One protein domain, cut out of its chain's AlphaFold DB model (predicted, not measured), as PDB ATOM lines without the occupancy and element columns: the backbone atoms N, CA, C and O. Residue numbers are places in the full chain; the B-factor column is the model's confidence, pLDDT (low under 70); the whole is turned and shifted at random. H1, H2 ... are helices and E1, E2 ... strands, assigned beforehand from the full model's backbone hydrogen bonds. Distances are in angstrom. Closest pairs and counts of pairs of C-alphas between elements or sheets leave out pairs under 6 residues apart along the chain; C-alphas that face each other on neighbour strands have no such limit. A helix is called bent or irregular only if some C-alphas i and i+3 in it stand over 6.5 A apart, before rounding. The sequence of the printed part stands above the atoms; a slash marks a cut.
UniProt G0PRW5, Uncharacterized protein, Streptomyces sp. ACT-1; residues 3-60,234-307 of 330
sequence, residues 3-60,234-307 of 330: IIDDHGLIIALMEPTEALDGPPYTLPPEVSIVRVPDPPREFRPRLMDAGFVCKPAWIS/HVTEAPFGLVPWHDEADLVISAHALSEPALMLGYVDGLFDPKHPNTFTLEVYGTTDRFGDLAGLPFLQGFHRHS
ATOM      1  N   ILE A   3      38.987 -41.627 -18.165       96.69
ATOM      2  CA  ILE A   3      39.567 -40.516 -18.935       96.69
ATOM      3  C   ILE A   3      38.527 -39.406 -19.090       96.69
ATOM      4  O   ILE A   3      37.367 -39.686 -19.401       96.69
ATOM      5  N   ILE A   4      38.936 -38.161 -18.852       97.06
ATOM      6  CA  ILE A   4      38.111 -36.967 -19.049       97.06
ATOM      7  C   ILE A   4      38.850 -35.930 -19.894       97.06
ATOM      8  O   ILE A   4      40.079 -35.904 -19.915       97.06
ATOM      9  N   ASP A   5      38.079 -35.075 -20.557       95.00
ATOM     10  CA  ASP A   5      38.553 -33.838 -21.176       95.00
ATOM     11  C   ASP A   5      38.112 -32.673 -20.283       95.00
ATOM     12  O   ASP A   5      36.912 -32.467 -20.072       95.00
ATOM     13  N   ASP A   6      39.086 -31.955 -19.729       91.44
ATOM     14  CA  ASP A   6      38.880 -30.714 -18.994       91.44
ATOM     15  C   ASP A   6      39.455 -29.551 -19.809       91.44
ATOM     16  O   ASP A   6      40.643 -29.243 -19.742       91.44
ATOM     17  N   HIS A   7      38.627 -28.926 -20.649       88.56
ATOM     18  CA  HIS A   7      39.020 -27.791 -21.493       88.56
ATOM     19  C   HIS A   7      40.278 -28.059 -22.352       88.56
ATOM     20  O   HIS A   7      41.198 -27.239 -22.406       88.56
ATOM     21  N   GLY A   8      40.329 -29.214 -23.018       89.81
ATOM     22  CA  GLY A   8      41.431 -29.647 -23.878       89.81
ATOM     23  C   GLY A   8      42.589 -30.321 -23.138       89.81
ATOM     24  O   GLY A   8      43.538 -30.765 -23.784       89.81
ATOM     25  N   LEU A   9      42.531 -30.420 -21.806       93.19
ATOM     26  CA  LEU A   9      43.463 -31.216 -21.014       93.19
ATOM     27  C   LEU A   9      42.881 -32.611 -20.804       93.19
ATOM     28  O   LEU A   9      41.880 -32.780 -20.109       93.19
ATOM     29  N   ILE A  10      43.522 -33.618 -21.397       96.25
ATOM     30  CA  ILE A  10      43.107 -35.010 -21.226       96.25
ATOM     31  C   ILE A  10      43.725 -35.565 -19.941       96.25
ATOM     32  O   ILE A  10      44.952 -35.660 -19.813       96.25
ATOM     33  N   ILE A  11      42.863 -35.933 -18.990       97.12
ATOM     34  CA  ILE A  11      43.236 -36.382 -17.645       97.12
ATOM     35  C   ILE A  11      42.778 -37.828 -17.444       97.12
ATOM     36  O   ILE A  11      41.605 -38.151 -17.640       97.12
ATOM     37  N   ALA A  12      43.690 -38.691 -16.999       97.19
ATOM     38  CA  ALA A  12      43.370 -40.024 -16.505       97.19
ATOM     39  C   ALA A  12      43.125 -39.970 -14.990       97.19
ATOM     40  O   ALA A  12      44.059 -39.881 -14.197       97.19
ATOM     41  N   LEU A  13      41.857 -40.029 -14.588       97.38
ATOM     42  CA  LEU A  13      41.451 -40.147 -13.191       97.38
ATOM     43  C   LEU A  13      41.674 -41.583 -12.707       97.38
ATOM     44  O   LEU A  13      41.183 -42.530 -13.335       97.38
ATOM     45  N   MET A  14      42.375 -41.741 -11.589       96.81
ATOM     46  CA  MET A  14      42.693 -43.038 -10.988       96.81
ATOM     47  C   MET A  14      42.381 -43.057  -9.496       96.81
ATOM     48  O   MET A  14      42.445 -42.034  -8.818       96.81
ATOM     49  N   GLU A  15      42.089 -44.250  -8.988       96.25
ATOM     50  CA  GLU A  15      42.054 -44.497  -7.548       96.25
ATOM     51  C   GLU A  15      43.484 -44.548  -6.976       96.25
ATOM     52  O   GLU A  15      44.414 -44.926  -7.699       96.25
ATOM     53  N   PRO A  16      43.696 -44.245  -5.680       95.56
ATOM     54  CA  PRO A  16      45.035 -44.214  -5.086       95.56
ATOM     55  C   PRO A  16      45.838 -45.507  -5.278       95.56
ATOM     56  O   PRO A  16      47.037 -45.458  -5.533       95.56
ATOM     57  N   THR A  17      45.197 -46.674  -5.173       93.88
ATOM     58  CA  THR A  17      45.875 -47.967  -5.356       93.88
ATOM     59  C   THR A  17      46.289 -48.197  -6.805       93.88
ATOM     60  O   THR A  17      47.416 -48.603  -7.047       93.88
ATOM     61  N   GLU A  18      45.418 -47.861  -7.759       93.69
ATOM     62  CA  GLU A  18      45.694 -47.984  -9.197       93.69
ATOM     63  C   GLU A  18      46.855 -47.074  -9.618       93.69
ATOM     64  O   GLU A  18      47.735 -47.486 -10.371       93.69
ATOM     65  N   ALA A  19      46.904 -45.853  -9.077       93.88
ATOM     66  CA  ALA A  19      48.015 -44.935  -9.302       93.88
ATOM     67  C   ALA A  19      49.343 -45.477  -8.738       93.88
ATOM     68  O   ALA A  19      50.394 -45.287  -9.348       93.88
ATOM     69  N   LEU A  20      49.318 -46.178  -7.601       93.00
ATOM     70  CA  LEU A  20      50.520 -46.696  -6.936       93.00
ATOM     71  C   LEU A  20      51.022 -48.039  -7.466       93.00
ATOM     72  O   LEU A  20      52.173 -48.381  -7.196       93.00
ATOM     73  N   ASP A  21      50.212 -48.771  -8.231       85.75
ATOM     74  CA  ASP A  21      50.659 -49.981  -8.938       85.75
ATOM     75  C   ASP A  21      51.704 -49.660 -10.031       85.75
ATOM     76  O   ASP A  21      52.419 -50.546 -10.499       85.75
ATOM     77  N   GLY A  22      51.878 -48.365 -10.319       65.94
ATOM     78  CA  GLY A  22      53.104 -47.774 -10.836       65.94
ATOM     79  C   GLY A  22      53.206 -47.725 -12.364       65.94
ATOM     80  O   GLY A  22      52.548 -48.482 -13.079       65.94
ATOM     81  N   PRO A  23      54.040 -46.817 -12.898       69.25
ATOM     82  CA  PRO A  23      54.333 -46.766 -14.320       69.25
ATOM     83  C   PRO A  23      55.167 -47.979 -14.804       69.25
ATOM     84  O   PRO A  23      55.911 -48.575 -14.024       69.25
ATOM     85  N   PRO A  24      55.116 -48.307 -16.113       72.12
ATOM     86  CA  PRO A  24      54.407 -47.564 -17.150       72.12
ATOM     87  C   PRO A  24      52.909 -47.885 -17.160       72.12
ATOM     88  O   PRO A  24      52.494 -49.023 -17.370       72.12
ATOM     89  N   TYR A  25      52.089 -46.849 -17.005       80.56
ATOM     90  CA  TYR A  25      50.666 -46.961 -17.273       80.56
ATOM     91  C   TYR A  25      50.465 -47.173 -18.776       80.56
ATOM     92  O   TYR A  25      51.112 -46.522 -19.598       80.56
ATOM     93  N   THR A  26      49.537 -48.047 -19.155       86.69
ATOM     94  CA  THR A  26      49.095 -48.131 -20.554       86.69
ATOM     95  C   THR A  26      48.058 -47.036 -20.794       86.69
ATOM     96  O   THR A  26      46.857 -47.273 -20.680       86.69
ATOM     97  N   LEU A  27      48.533 -45.814 -21.048       89.06
ATOM     98  CA  LEU A  27      47.697 -44.635 -21.282       89.06
ATOM     99  C   LEU A  27      47.629 -44.295 -22.771       89.06
ATOM    100  O   LEU A  27      48.615 -44.490 -23.486       89.06
ATOM    101  N   PRO A  28      46.500 -43.744 -23.242       90.12
ATOM    102  CA  PRO A  28      46.464 -43.093 -24.541       90.12
ATOM    103  C   PRO A  28      47.506 -41.964 -24.630       90.12
ATOM    104  O   PRO A  28      47.730 -41.268 -23.633       90.12
ATOM    105  N   PRO A  29      48.146 -41.767 -25.796       88.62
ATOM    106  CA  PRO A  29      49.222 -40.787 -25.969       88.62
ATOM    107  C   PRO A  29      48.784 -39.337 -25.718       88.62
ATOM    108  O   PRO A  29      49.618 -38.487 -25.422       88.62
ATOM    109  N   GLU A  30      47.489 -39.041 -25.823       91.12
ATOM    110  CA  GLU A  30      46.913 -37.726 -25.546       91.12
ATOM    111  C   GLU A  30      46.833 -37.379 -24.050       91.12
ATOM    112  O   GLU A  30      46.673 -36.204 -23.707       91.12
ATOM    113  N   VAL A  31      46.950 -38.363 -23.147       94.19
ATOM    114  CA  VAL A  31      46.875 -38.117 -21.702       94.19
ATOM    115  C   VAL A  31      48.061 -37.258 -21.264       94.19
ATOM    116  O   VAL A  31      49.228 -37.614 -21.437       94.19
ATOM    117  N   SER A  32      47.752 -36.111 -20.664       95.00
ATOM    118  CA  SER A  32      48.758 -35.187 -20.132       95.00
ATOM    119  C   SER A  32      48.988 -35.381 -18.638       95.00
ATOM    120  O   SER A  32      50.116 -35.239 -18.169       95.00
ATOM    121  N   ILE A  33      47.943 -35.741 -17.887       96.31
ATOM    122  CA  ILE A  33      47.997 -35.862 -16.427       96.31
ATOM    123  C   ILE A  33      47.314 -37.152 -15.975       96.31
ATOM    124  O   ILE A  33      46.216 -37.474 -16.430       96.31
ATOM    125  N   VAL A  34      47.944 -37.857 -15.036       97.19
ATOM    126  CA  VAL A  34      47.268 -38.819 -14.161       97.19
ATOM    127  C   VAL A  34      46.903 -38.093 -12.874       97.19
ATOM    128  O   VAL A  34      47.771 -37.490 -12.246       97.19
ATOM    129  N   ARG A  35      45.629 -38.141 -12.486       97.88
ATOM    130  CA  ARG A  35      45.113 -37.452 -11.300       97.88
ATOM    131  C   ARG A  35      44.419 -38.429 -10.367       97.88
ATOM    132  O   ARG A  35      43.524 -39.160 -10.785       97.88
ATOM    133  N   VAL A  36      44.781 -38.375  -9.092       97.69
ATOM    134  CA  VAL A  36      44.029 -39.006  -8.003       97.69
ATOM    135  C   VAL A  36      43.229 -37.908  -7.298       97.69
ATOM    136  O   VAL A  36      43.843 -37.059  -6.645       97.69
ATOM    137  N   PRO A  37      41.895 -37.857  -7.454       96.31
ATOM    138  CA  PRO A  37      41.061 -36.898  -6.736       96.31
ATOM    139  C   PRO A  37      40.942 -37.301  -5.261       96.31
ATOM    140  O   PRO A  37      40.814 -38.482  -4.950       96.31
ATOM    141  N   ASP A  38      40.994 -36.318  -4.363       94.62
ATOM    142  CA  ASP A  38      40.865 -36.482  -2.912       94.62
ATOM    143  C   ASP A  38      41.666 -37.660  -2.330       94.62
ATOM    144  O   ASP A  38      41.110 -38.526  -1.645       94.62
ATOM    145  N   PRO A  39      42.995 -37.723  -2.567       95.38
ATOM    146  CA  PRO A  39      43.798 -38.839  -2.094       95.38
ATOM    147  C   PRO A  39      43.752 -38.899  -0.554       95.38
ATOM    148  O   PRO A  39      44.096 -37.898   0.110       95.38
ATOM    149  N   PRO A  40      43.381 -40.053   0.045       94.19
ATOM    150  CA  PRO A  40      43.391 -40.208   1.493       94.19
ATOM    151  C   PRO A  40      44.794 -39.952   2.049       94.19
ATOM    152  O   PRO A  40      45.802 -40.239   1.392       94.19
ATOM    153  N   ARG A  41      44.877 -39.376   3.254       91.31
ATOM    154  CA  ARG A  41      46.136 -38.859   3.823       91.31
ATOM    155  C   ARG A  41      47.233 -39.922   3.894       91.31
ATOM    156  O   ARG A  41      48.394 -39.607   3.661       91.31
ATOM    157  N   GLU A  42      46.867 -41.167   4.163       93.19
ATOM    158  CA  GLU A  42      47.772 -42.312   4.248       93.19
ATOM    159  C   GLU A  42      48.427 -42.695   2.910       93.19
ATOM    160  O   GLU A  42      49.504 -43.288   2.908       93.19
ATOM    161  N   PHE A  43      47.818 -42.340   1.773       94.69
ATOM    162  CA  PHE A  43      48.377 -42.614   0.446       94.69
ATOM    163  C   PHE A  43      49.317 -41.510  -0.044       94.69
ATOM    164  O   PHE A  43      50.161 -41.776  -0.898       94.69
ATOM    165  N   ARG A  44      49.217 -40.288   0.499       94.31
ATOM    166  CA  ARG A  44      49.945 -39.110  -0.007       94.31
ATOM    167  C   ARG A  44      51.468 -39.269  -0.006       94.31
ATOM    168  O   ARG A  44      52.049 -39.016  -1.058       94.31
ATOM    169  N   PRO A  45      52.127 -39.761   1.067       93.81
ATOM    170  CA  PRO A  45      53.578 -39.957   1.037       93.81
ATOM    171  C   PRO A  45      54.014 -40.917  -0.076       93.81
ATOM    172  O   PRO A  45      54.936 -40.626  -0.825       93.81
ATOM    173  N   ARG A  46      53.277 -42.020  -0.263       94.12
ATOM    174  CA  ARG A  46      53.571 -43.005  -1.316       94.12
ATOM    175  C   ARG A  46      53.341 -42.442  -2.718       94.12
ATOM    176  O   ARG A  46      54.080 -42.779  -3.634       94.12
ATOM    177  N   LEU A  47      52.309 -41.613  -2.893       95.62
ATOM    178  CA  LEU A  47      52.040 -40.934  -4.162       95.62
ATOM    179  C   LEU A  47      53.174 -39.958  -4.493       95.62
ATOM    180  O   LEU A  47      53.646 -39.941  -5.625       95.62
ATOM    181  N   MET A  48      53.669 -39.211  -3.506       94.12
ATOM    182  CA  MET A  48      54.830 -38.337  -3.687       94.12
ATOM    183  C   MET A  48      56.106 -39.101  -4.022       94.12
ATOM    184  O   MET A  48      56.821 -38.695  -4.935       94.12
ATOM    185  N   ASP A  49      56.366 -40.226  -3.351       93.00
ATOM    186  CA  ASP A  49      57.496 -41.104  -3.675       93.00
ATOM    187  C   ASP A  49      57.409 -41.630  -5.121       93.00
ATOM    188  O   ASP A  49      58.430 -41.847  -5.774       93.00
ATOM    189  N   ALA A  50      56.189 -41.798  -5.644       93.75
ATOM    190  CA  ALA A  50      55.915 -42.156  -7.036       93.75
ATOM    191  C   ALA A  50      55.957 -40.960  -8.015       93.75
ATOM    192  O   ALA A  50      55.701 -41.135  -9.205       93.75
ATOM    193  N   GLY A  51      56.285 -39.754  -7.541       93.75
ATOM    194  CA  GLY A  51      56.429 -38.541  -8.350       93.75
ATOM    195  C   GLY A  51      55.160 -37.697  -8.498       93.75
ATOM    196  O   GLY A  51      55.177 -36.718  -9.243       93.75
ATOM    197  N   PHE A  52      54.066 -38.038  -7.812       96.38
ATOM    198  CA  PHE A  52      52.862 -37.207  -7.814       96.38
ATOM    199  C   PHE A  52      53.041 -35.955  -6.951       96.38
ATOM    200  O   PHE A  52      53.590 -35.988  -5.851       96.38
ATOM    201  N   VAL A  53      52.444 -34.856  -7.399       97.19
ATOM    202  CA  VAL A  53      52.330 -33.612  -6.642       97.19
ATOM    203  C   VAL A  53      51.002 -33.611  -5.893       97.19
ATOM    204  O   VAL A  53      49.953 -33.376  -6.493       97.19
ATOM    205  N   CYS A  54      51.039 -33.848  -4.580       96.69
ATOM    206  CA  CYS A  54      49.871 -33.669  -3.712       96.69
ATOM    207  C   CYS A  54      49.624 -32.173  -3.474       96.69
ATOM    208  O   CYS A  54      50.508 -31.472  -2.978       96.69
ATOM    209  N   LYS A  55      48.436 -31.676  -3.820       95.69
ATOM    210  CA  LYS A  55      48.125 -30.243  -3.870       95.69
ATOM    211  C   LYS A  55      46.638 -29.953  -3.630       95.69
ATOM    212  O   LYS A  55      45.813 -30.835  -3.853       95.69
ATOM    213  N   PRO A  56      46.257 -28.714  -3.275       94.06
ATOM    214  CA  PRO A  56      44.862 -28.303  -3.388       94.06
ATOM    215  C   PRO A  56      44.484 -28.174  -4.869       94.06
ATOM    216  O   PRO A  56      45.302 -27.709  -5.672       94.06
ATOM    217  N   ALA A  57      43.240 -28.493  -5.234       93.38
ATOM    218  CA  ALA A  57      42.739 -28.263  -6.595       93.38
ATOM    219  C   ALA A  57      42.684 -26.762  -6.952       93.38
ATOM    220  O   ALA A  57      42.935 -26.360  -8.092       93.38
ATOM    221  N   TRP A  58      42.408 -25.915  -5.953       92.50
ATOM    222  CA  TRP A  58      42.254 -24.464  -6.092       92.50
ATOM    223  C   TRP A  58      43.048 -23.715  -5.025       92.50
ATOM    224  O   TRP A  58      43.072 -24.115  -3.862       92.50
ATOM    225  N   ILE A  59      43.620 -22.569  -5.394       92.50
ATOM    226  CA  ILE A  59      44.289 -21.661  -4.453       92.50
ATOM    227  C   ILE A  59      43.646 -20.281  -4.482       92.50
ATOM    228  O   ILE A  59      43.328 -19.753  -5.548       92.50
ATOM    229  N   SER A  60      43.463 -19.680  -3.307       92.50
ATOM    230  CA  SER A  60      43.081 -18.271  -3.182       92.50
ATOM    231  C   SER A  60      44.325 -17.409  -3.072       92.50
ATOM    232  O   SER A  60      45.224 -17.736  -2.312       92.50
ATOM    233  N   HIS A 234      46.724 -19.172  -0.533       90.62
ATOM    234  CA  HIS A 234      46.031 -19.621   0.661       90.62
ATOM    235  C   HIS A 234      45.056 -20.735   0.280       90.62
ATOM    236  O   HIS A 234      44.258 -20.583  -0.656       90.62
ATOM    237  N   VAL A 235      45.088 -21.838   1.025       87.81
ATOM    238  CA  VAL A 235      44.117 -22.931   0.882       87.81
ATOM    239  C   VAL A 235      42.857 -22.571   1.653       87.81
ATOM    240  O   VAL A 235      42.924 -22.137   2.796       87.81
ATOM    241  N   THR A 236      41.695 -22.686   1.023       77.06
ATOM    242  CA  THR A 236      40.404 -22.445   1.679       77.06
ATOM    243  C   THR A 236      39.524 -23.655   1.446       77.06
ATOM    244  O   THR A 236      39.309 -24.031   0.297       77.06
ATOM    245  N   GLU A 237      39.026 -24.247   2.528       75.19
ATOM    246  CA  GLU A 237      38.099 -25.385   2.476       75.19
ATOM    247  C   GLU A 237      36.680 -24.956   2.055       75.19
ATOM    248  O   GLU A 237      35.825 -25.790   1.759       75.19
ATOM    249  N   ALA A 238      36.413 -23.646   1.980       75.19
ATOM    250  CA  ALA A 238      35.133 -23.140   1.510       75.19
ATOM    251  C   ALA A 238      34.945 -23.456   0.013       75.19
ATOM    252  O   ALA A 238      35.889 -23.309  -0.765       75.19
ATOM    253  N   PRO A 239      33.733 -23.798  -0.454       67.44
ATOM    254  CA  PRO A 239      33.462 -24.069  -1.869       67.44
ATOM    255  C   PRO A 239      33.640 -22.824  -2.758       67.44
ATOM    256  O   PRO A 239      33.503 -21.685  -2.306       67.44
ATOM    257  N   PHE A 240      33.967 -23.024  -4.041       65.44
ATOM    258  CA  PHE A 240      34.047 -21.961  -5.050       65.44
ATOM    259  C   PHE A 240      32.807 -21.996  -5.946       65.44
ATOM    260  O   PHE A 240      32.742 -22.742  -6.923       65.44
ATOM    261  N   GLY A 241      31.801 -21.185  -5.616       70.44
ATOM    262  CA  GLY A 241      30.508 -21.276  -6.294       70.44
ATOM    263  C   GLY A 241      29.889 -22.652  -6.042       70.44
ATOM    264  O   GLY A 241      29.623 -22.994  -4.896       70.44
ATOM    265  N   LEU A 242      29.693 -23.437  -7.104       65.69
ATOM    266  CA  LEU A 242      29.174 -24.808  -7.023       65.69
ATOM    267  C   LEU A 242      30.273 -25.879  -6.951       65.69
ATOM    268  O   LEU A 242      29.960 -27.060  -6.838       65.69
ATOM    269  N   VAL A 243      31.549 -25.491  -7.042       72.06
ATOM    270  CA  VAL A 243      32.673 -26.433  -7.031       72.06
ATOM    271  C   VAL A 243      33.130 -26.639  -5.584       72.06
ATOM    272  O   VAL A 243      33.586 -25.673  -4.961       72.06
ATOM    273  N   PRO A 244      33.005 -27.855  -5.018       77.50
ATOM    274  CA  PRO A 244      33.504 -28.131  -3.680       77.50
ATOM    275  C   PRO A 244      35.028 -28.022  -3.650       77.50
ATOM    276  O   PRO A 244      35.718 -28.312  -4.633       77.50
ATOM    277  N   TRP A 245      35.551 -27.597  -2.503       82.75
ATOM    278  CA  TRP A 245      36.976 -27.724  -2.246       82.75
ATOM    279  C   TRP A 245      37.359 -29.205  -2.159       82.75
ATOM    280  O   TRP A 245      36.586 -30.008  -1.637       82.75
ATOM    281  N   HIS A 246      38.534 -29.531  -2.688       89.75
ATOM    282  CA  HIS A 246      39.120 -30.861  -2.646       89.75
ATOM    283  C   HIS A 246      40.636 -30.791  -2.869       89.75
ATOM    284  O   HIS A 246      41.164 -29.803  -3.407       89.75
ATOM    285  N   ASP A 247      41.317 -31.855  -2.459       93.94
ATOM    286  CA  ASP A 247      42.729 -32.082  -2.757       93.94
ATOM    287  C   ASP A 247      42.878 -32.964  -4.000       93.94
ATOM    288  O   ASP A 247      41.983 -33.718  -4.374       93.94
ATOM    289  N   GLU A 248      44.038 -32.903  -4.642       96.19
ATOM    290  CA  GLU A 248      44.394 -33.744  -5.783       96.19
ATOM    291  C   GLU A 248      45.849 -34.206  -5.650       96.19
ATOM    292  O   GLU A 248      46.681 -33.518  -5.053       96.19
ATOM    293  N   ALA A 249      46.179 -35.354  -6.236       97.69
ATOM    294  CA  ALA A 249      47.557 -35.721  -6.536       97.69
ATOM    295  C   ALA A 249      47.722 -35.851  -8.050       97.69
ATOM    296  O   ALA A 249      47.097 -36.720  -8.658       97.69
ATOM    297  N   ASP A 250      48.571 -35.005  -8.637       97.69
ATOM    298  CA  ASP A 250      48.796 -34.955 -10.085       97.69
ATOM    299  C   ASP A 250      50.192 -35.455 -10.448       97.69
ATOM    300  O   ASP A 250      51.191 -34.986  -9.905       97.69
ATOM    301  N   LEU A 251      50.261 -36.359 -11.420       96.44
ATOM    302  CA  LEU A 251      51.485 -36.749 -12.105       96.44
ATOM    303  C   LEU A 251      51.395 -36.285 -13.561       96.44
ATOM    304  O   LEU A 251      50.520 -36.725 -14.312       96.44
ATOM    305  N   VAL A 252      52.296 -35.389 -13.963       95.38
ATOM    306  CA  VAL A 252      52.366 -34.898 -15.347       95.38
ATOM    307  C   VAL A 252      53.115 -35.921 -16.196       95.38
ATOM    308  O   VAL A 252      54.306 -36.148 -15.999       95.38
ATOM    309  N   ILE A 253      52.412 -36.531 -17.148       93.19
ATOM    310  CA  ILE A 253      52.950 -37.548 -18.062       93.19
ATOM    311  C   ILE A 253      53.391 -36.920 -19.387       93.19
ATOM    312  O   ILE A 253      54.389 -37.337 -19.970       93.19
ATOM    313  N   SER A 254      52.665 -35.907 -19.866       91.25
ATOM    314  CA  SER A 254      53.013 -35.165 -21.079       91.25
ATOM    315  C   SER A 254      52.613 -33.693 -20.968       91.25
ATOM    316  O   SER A 254      51.753 -33.317 -20.172       91.25
ATOM    317  N   ALA A 255      53.261 -32.844 -21.766       89.38
ATOM    318  CA  ALA A 255      53.045 -31.400 -21.761       89.38
ATOM    319  C   ALA A 255      52.291 -30.888 -23.000       89.38
ATOM    320  O   ALA A 255      52.247 -29.685 -23.242       89.38
ATOM    321  N   HIS A 256      51.690 -31.781 -23.793       85.81
ATOM    322  CA  HIS A 256      51.057 -31.436 -25.072       85.81
ATOM    323  C   HIS A 256      49.939 -30.392 -24.949       85.81
ATOM    324  O   HIS A 256      49.806 -29.534 -25.818       85.81
ATOM    325  N   ALA A 257      49.155 -30.452 -23.870       89.00
ATOM    326  CA  ALA A 257      48.069 -29.512 -23.593       89.00
ATOM    327  C   ALA A 257      48.483 -28.347 -22.671       89.00
ATOM    328  O   ALA A 257      47.636 -27.567 -22.233       89.00
ATOM    329  N   LEU A 258      49.774 -28.232 -22.339       91.44
ATOM    330  CA  LEU A 258      50.295 -27.245 -21.397       91.44
ATOM    331  C   LEU A 258      51.155 -26.204 -22.124       91.44
ATOM    332  O   LEU A 258      51.934 -26.508 -23.022       91.44
ATOM    333  N   SER A 259      51.056 -24.947 -21.708       90.25
ATOM    334  CA  SER A 259      51.957 -23.883 -22.141       90.25
ATOM    335  C   SER A 259      53.275 -23.971 -21.389       90.25
ATOM    336  O   SER A 259      53.266 -24.212 -20.182       90.25
ATOM    337  N   GLU A 260      54.383 -23.664 -22.056       89.12
ATOM    338  CA  GLU A 260      55.686 -23.659 -21.403       89.12
ATOM    339  C   GLU A 260      55.985 -22.319 -20.691       89.12
ATOM    340  O   GLU A 260      55.926 -21.251 -21.316       89.12
ATOM    341  N   PRO A 261      56.365 -22.342 -19.399       91.75
ATOM    342  CA  PRO A 261      56.309 -23.484 -18.488       91.75
ATOM    343  C   PRO A 261      54.929 -23.621 -17.843       91.75
ATOM    344  O   PRO A 261      54.170 -22.644 -17.759       91.75
ATOM    345  N   ALA A 262      54.669 -24.817 -17.317       94.31
ATOM    346  CA  ALA A 262      53.549 -25.090 -16.430       94.31
ATOM    347  C   ALA A 262      54.011 -25.124 -14.964       94.31
ATOM    348  O   ALA A 262      55.142 -25.518 -14.676       94.31
ATOM    349  N   LEU A 263      53.156 -24.671 -14.047       95.81
ATOM    350  CA  LEU A 263      53.458 -24.488 -12.629       95.81
ATOM    351  C   LEU A 263      52.345 -25.078 -11.755       95.81
ATOM    352  O   LEU A 263      51.164 -24.860 -12.035       95.81
ATOM    353  N   MET A 264      52.717 -25.730 -10.657       96.44
ATOM    354  CA  MET A 264      51.796 -26.173  -9.602       96.44
ATOM    355  C   MET A 264      52.378 -25.864  -8.221       96.44
ATOM    356  O   MET A 264      53.594 -25.888  -8.042       96.44
ATOM    357  N   LEU A 265      51.517 -25.579  -7.243       96.38
ATOM    358  CA  LEU A 265      51.908 -25.507  -5.835       96.38
ATOM    359  C   LEU A 265      51.582 -26.826  -5.137       96.38
ATOM    360  O   LEU A 265      50.406 -27.139  -4.957       96.38
ATOM    361  N   GLY A 266      52.609 -27.575  -4.745       95.88
ATOM    362  CA  GLY A 266      52.482 -28.782  -3.932       95.88
ATOM    363  C   GLY A 266      52.492 -28.467  -2.439       95.88
ATOM    364  O   GLY A 266      53.049 -27.455  -2.007       95.88
ATOM    365  N   TYR A 267      51.881 -29.333  -1.637       93.69
ATOM    366  CA  TYR A 267      52.067 -29.310  -0.190       93.69
ATOM    367  C   TYR A 267      53.496 -29.718   0.169       93.69
ATOM    368  O   TYR A 267      54.011 -30.706  -0.357       93.69
ATOM    369  N   VAL A 268      54.105 -29.015   1.126       89.75
ATOM    370  CA  VAL A 268      55.331 -29.507   1.767       89.75
ATOM    371  C   VAL A 268      55.025 -30.842   2.445       89.75
ATOM    372  O   VAL A 268      54.012 -30.972   3.132       89.75
ATOM    373  N   ASP A 269      55.860 -31.849   2.194       84.12
ATOM    374  CA  ASP A 269      55.693 -33.222   2.692       84.12
ATOM    375  C   ASP A 269      54.322 -33.862   2.362       84.12
ATOM    376  O   ASP A 269      53.904 -34.832   2.994       84.12
ATOM    377  N   GLY A 270      53.589 -33.315   1.380       79.50
ATOM    378  CA  GLY A 270      52.300 -33.845   0.916       79.50
ATOM    379  C   GLY A 270      51.119 -33.580   1.831       79.50
ATOM    380  O   GLY A 270      50.015 -34.073   1.577       79.50
ATOM    381  N   LEU A 271      51.328 -32.815   2.897       78.31
ATOM    382  CA  LEU A 271      50.329 -32.580   3.922       78.31
ATOM    383  C   LEU A 271      49.996 -31.096   4.010       78.31
ATOM    384  O   LEU A 271      50.866 -30.238   4.124       78.31
ATOM    385  N   PHE A 272      48.700 -30.801   4.011       80.69
ATOM    386  CA  PHE A 272      48.231 -29.486   4.411       80.69
ATOM    387  C   PHE A 272      48.463 -29.307   5.915       80.69
ATOM    388  O   PHE A 272      47.898 -30.049   6.725       80.69
ATOM    389  N   ASP A 273      49.273 -28.313   6.281       78.19
ATOM    390  CA  ASP A 273      49.414 -27.881   7.665       78.19
ATOM    391  C   ASP A 273      48.535 -26.645   7.920       78.19
ATOM    392  O   ASP A 273      48.881 -25.546   7.480       78.19
ATOM    393  N   PRO A 274      47.425 -26.770   8.674       73.19
ATOM    394  CA  PRO A 274      46.573 -25.629   8.996       73.19
ATOM    395  C   PRO A 274      47.275 -24.577   9.868       73.19
ATOM    396  O   PRO A 274      46.811 -23.441   9.937       73.19
ATOM    397  N   LYS A 275      48.386 -24.917  10.540       73.44
ATOM    398  CA  LYS A 275      49.212 -23.948  11.281       73.44
ATOM    399  C   LYS A 275      50.129 -23.150  10.360       73.44
ATOM    400  O   LYS A 275      50.527 -22.038  10.705       73.44
ATOM    401  N   HIS A 276      50.440 -23.704   9.193       75.69
ATOM    402  CA  HIS A 276      51.304 -23.104   8.188       75.69
ATOM    403  C   HIS A 276      50.644 -23.165   6.797       75.69
ATOM    404  O   HIS A 276      51.265 -23.656   5.851       75.69
ATOM    405  N   PRO A 277      49.418 -22.616   6.633       69.31
ATOM    406  CA  PRO A 277      48.551 -22.860   5.469       69.31
ATOM    407  C   PRO A 277      49.078 -22.268   4.153       69.31
ATOM    408  O   PRO A 277      48.488 -22.467   3.093       69.31
ATOM    409  N   ASN A 278      50.187 -21.530   4.233       74.81
ATOM    410  CA  ASN A 278      50.806 -20.789   3.144       74.81
ATOM    411  C   ASN A 278      52.199 -21.339   2.828       74.81
ATOM    412  O   ASN A 278      53.113 -20.572   2.540       74.81
ATOM    413  N   THR A 279      52.385 -22.646   2.971       85.94
ATOM    414  CA  THR A 279      53.687 -23.280   2.794       85.94
ATOM    415  C   THR A 279      53.604 -24.294   1.675       85.94
ATOM    416  O   THR A 279      52.913 -25.304   1.797       85.94
ATOM    417  N   PHE A 280      54.315 -24.018   0.587       94.38
ATOM    418  CA  PHE A 280      54.242 -24.816  -0.628       94.38
ATOM    419  C   PHE A 280      55.626 -25.167  -1.169       94.38
ATOM    420  O   PHE A 280      56.616 -24.471  -0.920       94.38
ATOM    421  N   THR A 281      55.680 -26.222  -1.972       94.38
ATOM    422  CA  THR A 281      56.723 -26.400  -2.982       94.38
ATOM    423  C   THR A 281      56.219 -25.857  -4.314       94.38
ATOM    424  O   THR A 281      55.031 -25.954  -4.631       94.38
ATOM    425  N   LEU A 282      57.102 -25.237  -5.097       95.38
ATOM    426  CA  LEU A 282      56.787 -24.854  -6.471       95.38
ATOM    427  C   LEU A 282      57.312 -25.918  -7.430       95.38
ATOM    428  O   LEU A 282      58.521 -26.118  -7.532       95.38
ATOM    429  N   GLU A 283      56.399 -26.540  -8.163       95.69
ATOM    430  CA  GLU A 283      56.686 -27.532  -9.193       95.69
ATOM    431  C   GLU A 283      56.675 -26.845 -10.558       95.69
ATOM    432  O   GLU A 283      55.653 -26.285 -10.962       95.69
ATOM    433  N   VAL A 284      57.803 -26.866 -11.268       94.56
ATOM    434  CA  VAL A 284      57.963 -26.211 -12.575       94.56
ATOM    435  C   VAL A 284      58.249 -27.240 -13.654       94.56
ATOM    436  O   VAL A 284      59.286 -27.897 -13.630       94.56
ATOM    437  N   TYR A 285      57.360 -27.322 -14.638       93.69
ATOM    438  CA  TYR A 285      57.471 -28.208 -15.791       93.69
ATOM    439  C   TYR A 285      57.869 -27.391 -17.017       93.69
ATOM    440  O   TYR A 285      57.131 -26.498 -17.443       93.69
ATOM    441  N   GLY A 286      59.046 -27.677 -17.571       89.25
ATOM    442  CA  GLY A 286      59.570 -26.986 -18.748       89.25
ATOM    443  C   GLY A 286      61.077 -26.814 -18.755       89.25
ATOM    444  O   GLY A 286      61.773 -26.997 -17.755       89.25
ATOM    445  N   THR A 287      61.574 -26.428 -19.923       80.62
ATOM    446  CA  THR A 287      62.999 -26.249 -20.217       80.62
ATOM    447  C   THR A 287      63.461 -24.811 -19.979       80.62
ATOM    448  O   THR A 287      64.637 -24.563 -19.731       80.62
ATOM    449  N   THR A 288      62.540 -23.843 -19.988       77.06
ATOM    450  CA  THR A 288      62.870 -22.419 -19.818       77.06
ATOM    451  C   THR A 288      63.257 -22.024 -18.388       77.06
ATOM    452  O   THR A 288      62.537 -22.308 -17.431       77.06
ATOM    453  N   ASP A 289      64.375 -21.300 -18.235       74.31
ATOM    454  CA  ASP A 289      64.903 -20.753 -16.962       74.31
ATOM    455  C   ASP A 289      64.147 -19.526 -16.433       74.31
ATOM    456  O   ASP A 289      64.513 -18.951 -15.407       74.31
ATOM    457  N   ARG A 290      63.075 -19.107 -17.113       73.81
ATOM    458  CA  ARG A 290      62.416 -17.810 -16.891       73.81
ATOM    459  C   ARG A 290      61.868 -17.590 -15.471       73.81
ATOM    460  O   ARG A 290      61.568 -16.455 -15.124       73.81
ATOM    461  N   PHE A 291      61.757 -18.644 -14.666       74.75
ATOM    462  CA  PHE A 291      61.156 -18.621 -13.330       74.75
ATOM    463  C   PHE A 291      62.135 -18.967 -12.203       74.75
ATOM    464  O   PHE A 291      61.710 -19.129 -11.063       74.75
ATOM    465  N   GLY A 292      63.444 -19.046 -12.482       65.19
ATOM    466  CA  GLY A 292      64.452 -19.308 -11.445       65.19
ATOM    467  C   GLY A 292      64.472 -18.253 -10.330       65.19
ATOM    468  O   GLY A 292      64.900 -18.520  -9.213       65.19
ATOM    469  N   ASP A 293      63.943 -17.060 -10.601       75.88
ATOM    470  CA  ASP A 293      63.817 -15.996  -9.616       75.88
ATOM    471  C   ASP A 293      62.626 -16.173  -8.653       75.88
ATOM    472  O   ASP A 293      62.567 -15.462  -7.646       75.88
ATOM    473  N   LEU A 294      61.702 -17.111  -8.910       83.75
ATOM    474  CA  LEU A 294      60.563 -17.405  -8.035       83.75
ATOM    475  C   LEU A 294      60.954 -18.127  -6.744       83.75
ATOM    476  O   LEU A 294      60.200 -18.056  -5.779       83.75
ATOM    477  N   ALA A 295      62.127 -18.765  -6.684       81.81
ATOM    478  CA  ALA A 295      62.576 -19.527  -5.516       81.81
ATOM    479  C   ALA A 295      62.687 -18.691  -4.221       81.81
ATOM    480  O   ALA A 295      62.722 -19.252  -3.134       81.81
ATOM    481  N   GLY A 296      62.727 -17.356  -4.319       85.56
ATOM    482  CA  GLY A 296      62.783 -16.448  -3.167       85.56
ATOM    483  C   GLY A 296      61.425 -15.996  -2.617       85.56
ATOM    484  O   GLY A 296      61.387 -15.060  -1.820       85.56
ATOM    485  N   LEU A 297      60.307 -16.568  -3.074       91.19
ATOM    486  CA  LEU A 297      58.984 -16.202  -2.566       91.19
ATOM    487  C   LEU A 297      58.791 -16.711  -1.124       91.19
ATOM    488  O   LEU A 297      59.097 -17.866  -0.847       91.19
ATOM    489  N   PRO A 298      58.233 -15.896  -0.210       89.88
ATOM    490  CA  PRO A 298      58.224 -16.191   1.230       89.88
ATOM    491  C   PRO A 298      57.340 -17.379   1.634       89.88
ATOM    492  O   PRO A 298      57.467 -17.885   2.742       89.88
ATOM    493  N   PHE A 299      56.432 -17.802   0.754       91.81
ATOM    494  CA  PHE A 299      55.526 -18.935   0.962       91.81
ATOM    495  C   PHE A 299      56.053 -20.247   0.362       91.81
ATOM    496  O   PHE A 299      55.388 -21.279   0.440       91.81
ATOM    497  N   LEU A 300      57.224 -20.209  -0.280       93.56
ATOM    498  CA  LEU A 300      57.865 -21.389  -0.841       93.56
ATOM    499  C   LEU A 300      58.929 -21.914   0.119       93.56
ATOM    500  O   LEU A 300      59.808 -21.169   0.546       93.56
ATOM    501  N   GLN A 301      58.875 -23.210   0.416       91.50
ATOM    502  CA  GLN A 301      59.968 -23.919   1.093       91.50
ATOM    503  C   GLN A 301      60.891 -24.646   0.121       91.50
ATOM    504  O   GLN A 301      62.038 -24.938   0.453       91.50
ATOM    505  N   GLY A 302      60.396 -24.933  -1.080       89.56
ATOM    506  CA  GLY A 302      61.117 -25.703  -2.076       89.56
ATOM    507  C   GLY A 302      60.748 -25.297  -3.491       89.56
ATOM    508  O   GLY A 302      59.700 -24.700  -3.752       89.56
ATOM    509  N   PHE A 303      61.643 -25.641  -4.406       91.25
ATOM    510  CA  PHE A 303      61.491 -25.438  -5.834       91.25
ATOM    511  C   PHE A 303      61.985 -26.697  -6.540       91.25
ATOM    512  O   PHE A 303      63.154 -27.065  -6.399       91.25
ATOM    513  N   HIS A 304      61.108 -27.338  -7.302       92.38
ATOM    514  CA  HIS A 304      61.416 -28.540  -8.062       92.38
ATOM    515  C   HIS A 304      61.215 -28.269  -9.542       92.38
ATOM    516  O   HIS A 304      60.251 -27.627  -9.967       92.38
ATOM    517  N   ARG A 305      62.158 -28.766 -10.336       91.94
ATOM    518  CA  ARG A 305      62.132 -28.606 -11.778       91.94
ATOM    519  C   ARG A 305      62.047 -29.951 -12.459       91.94
ATOM    520  O   ARG A 305      62.908 -30.805 -12.265       91.94
ATOM    521  N   HIS A 306      61.068 -30.058 -13.336       91.88
ATOM    522  CA  HIS A 306      60.782 -31.236 -14.125       91.88
ATOM    523  C   HIS A 306      61.058 -30.915 -15.589       91.88
ATOM    524  O   HIS A 306      60.470 -29.998 -16.171       91.88
ATOM    525  N   SER A 307      61.993 -31.656 -16.178       87.12
ATOM    526  CA  SER A 307      62.249 -31.575 -17.614       87.12
ATOM    527  C   SER A 307      61.249 -32.476 -18.321       87.12
ATOM    528  O   SER A 307      61.340 -33.695 -18.223       87.12
TER     529      SER A 307
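Overview. This is residues 3 to 60 and 234 to 307 of the 330 residues of an uncharacterized protein of Streptomyces sp. ACT-1 (UniProt G0PRW5). What does the model look like? A strongly twisted five-strand sheet and a three-strand sheet make a loose sandwich, only partly face to face, with edge strand E4 close to edge strand E7. Short helices H1 and H2 cover one face of the larger sheet, and H3 is over the smaller one. What is it made of? The 132 printed residues hold E1 E2 H1 E3 H2 E4 E5 E6 E7 E8 H3 E9, three named helices and nine named strands, of mixed class with under half of the residues in named elements. The sheets, both mixed, run E1 E2 E3 E6 E4 and E7 E8 E9. The whole is compact, with a radius of gyration of the C-alphas of 14.6 A and spans of 39 by 33 by 31 A.

Arrangement. How does the larger sheet begin? E1, residues 3 to 6, and E2, residues 9 to 13, form a hairpin, with N 4 and O 11 2.9 A apart, within hydrogen-bond range. E2, H1, residues 16 to 20, and E3, residues 33 to 37, make a strand-helix-strand unit, two parallel neighbour strands with a helix between, its crossover right-handed; N 12 and O 33 are 2.9 A apart. How does it go on? E3, H2, residues 44 to 49, and E4, residues 53 to 56, make a split unit, also right-handed, with E6, residues 247 to 252, between its strands; E6 is antiparallel to both, with N 34 and O 251 2.9 A and N 53 and O 250 2.8 A apart. H1 and H2, at heights of 9.2 A and 9.0 A over the sheet, lie on the same face and touch, the closest C-alphas being those of Leu 20 and Leu 47, 6.6 A. E4 runs on into E5, residues 58 to 60, at 55 degrees, and E5 pairs with no named strand. Where is the other sheet? The closest C-alphas of E4 and E7, residues 262 to 267, are those of Lys 55 and Gly 266, 4.6 A, and the two sheets' best planes stand 44 degrees apart. E7 and E8, residues 280 to 285, form a hairpin, with N 264 and O 283 3.0 A apart. E8, H3, residues 292 to 296, and E9, residues 300 to 306, make another right-handed unit; N 282 and O 302 are 3.0 A apart, and H3 is on this sheet at a height of 8.8 A. Are the helix backbones in order? Every O i to N i+4 pair is within range in H1 and H2, but in H3 0 of 1, and 0 of 2 O i to N i+3 pairs. H3 is only just irregular, with C-alphas 293 and 296 6.55 A apart.

Along the chain. Where do the elements begin and end? E1 begins at C-alpha 3, (39.567, -40.516, -18.935), and E9 ends at C-alpha 306, (60.782, -31.236, -14.125). Which are longest? E7 and E9 measure 16.8 A each, E6 16.1 A and E8 15.9 A.

Size, cuts and confidence. Is anything missing? Residues 61 to 233 are not printed, and C-alphas 60 and 234 are 5.0 A apart across the cut. Which links are long, and where is confidence low? H1 to E3 and E7 to E8 are long links, and residues 22 to 23, 239 to 240, 242, 277 and 292 are under 70.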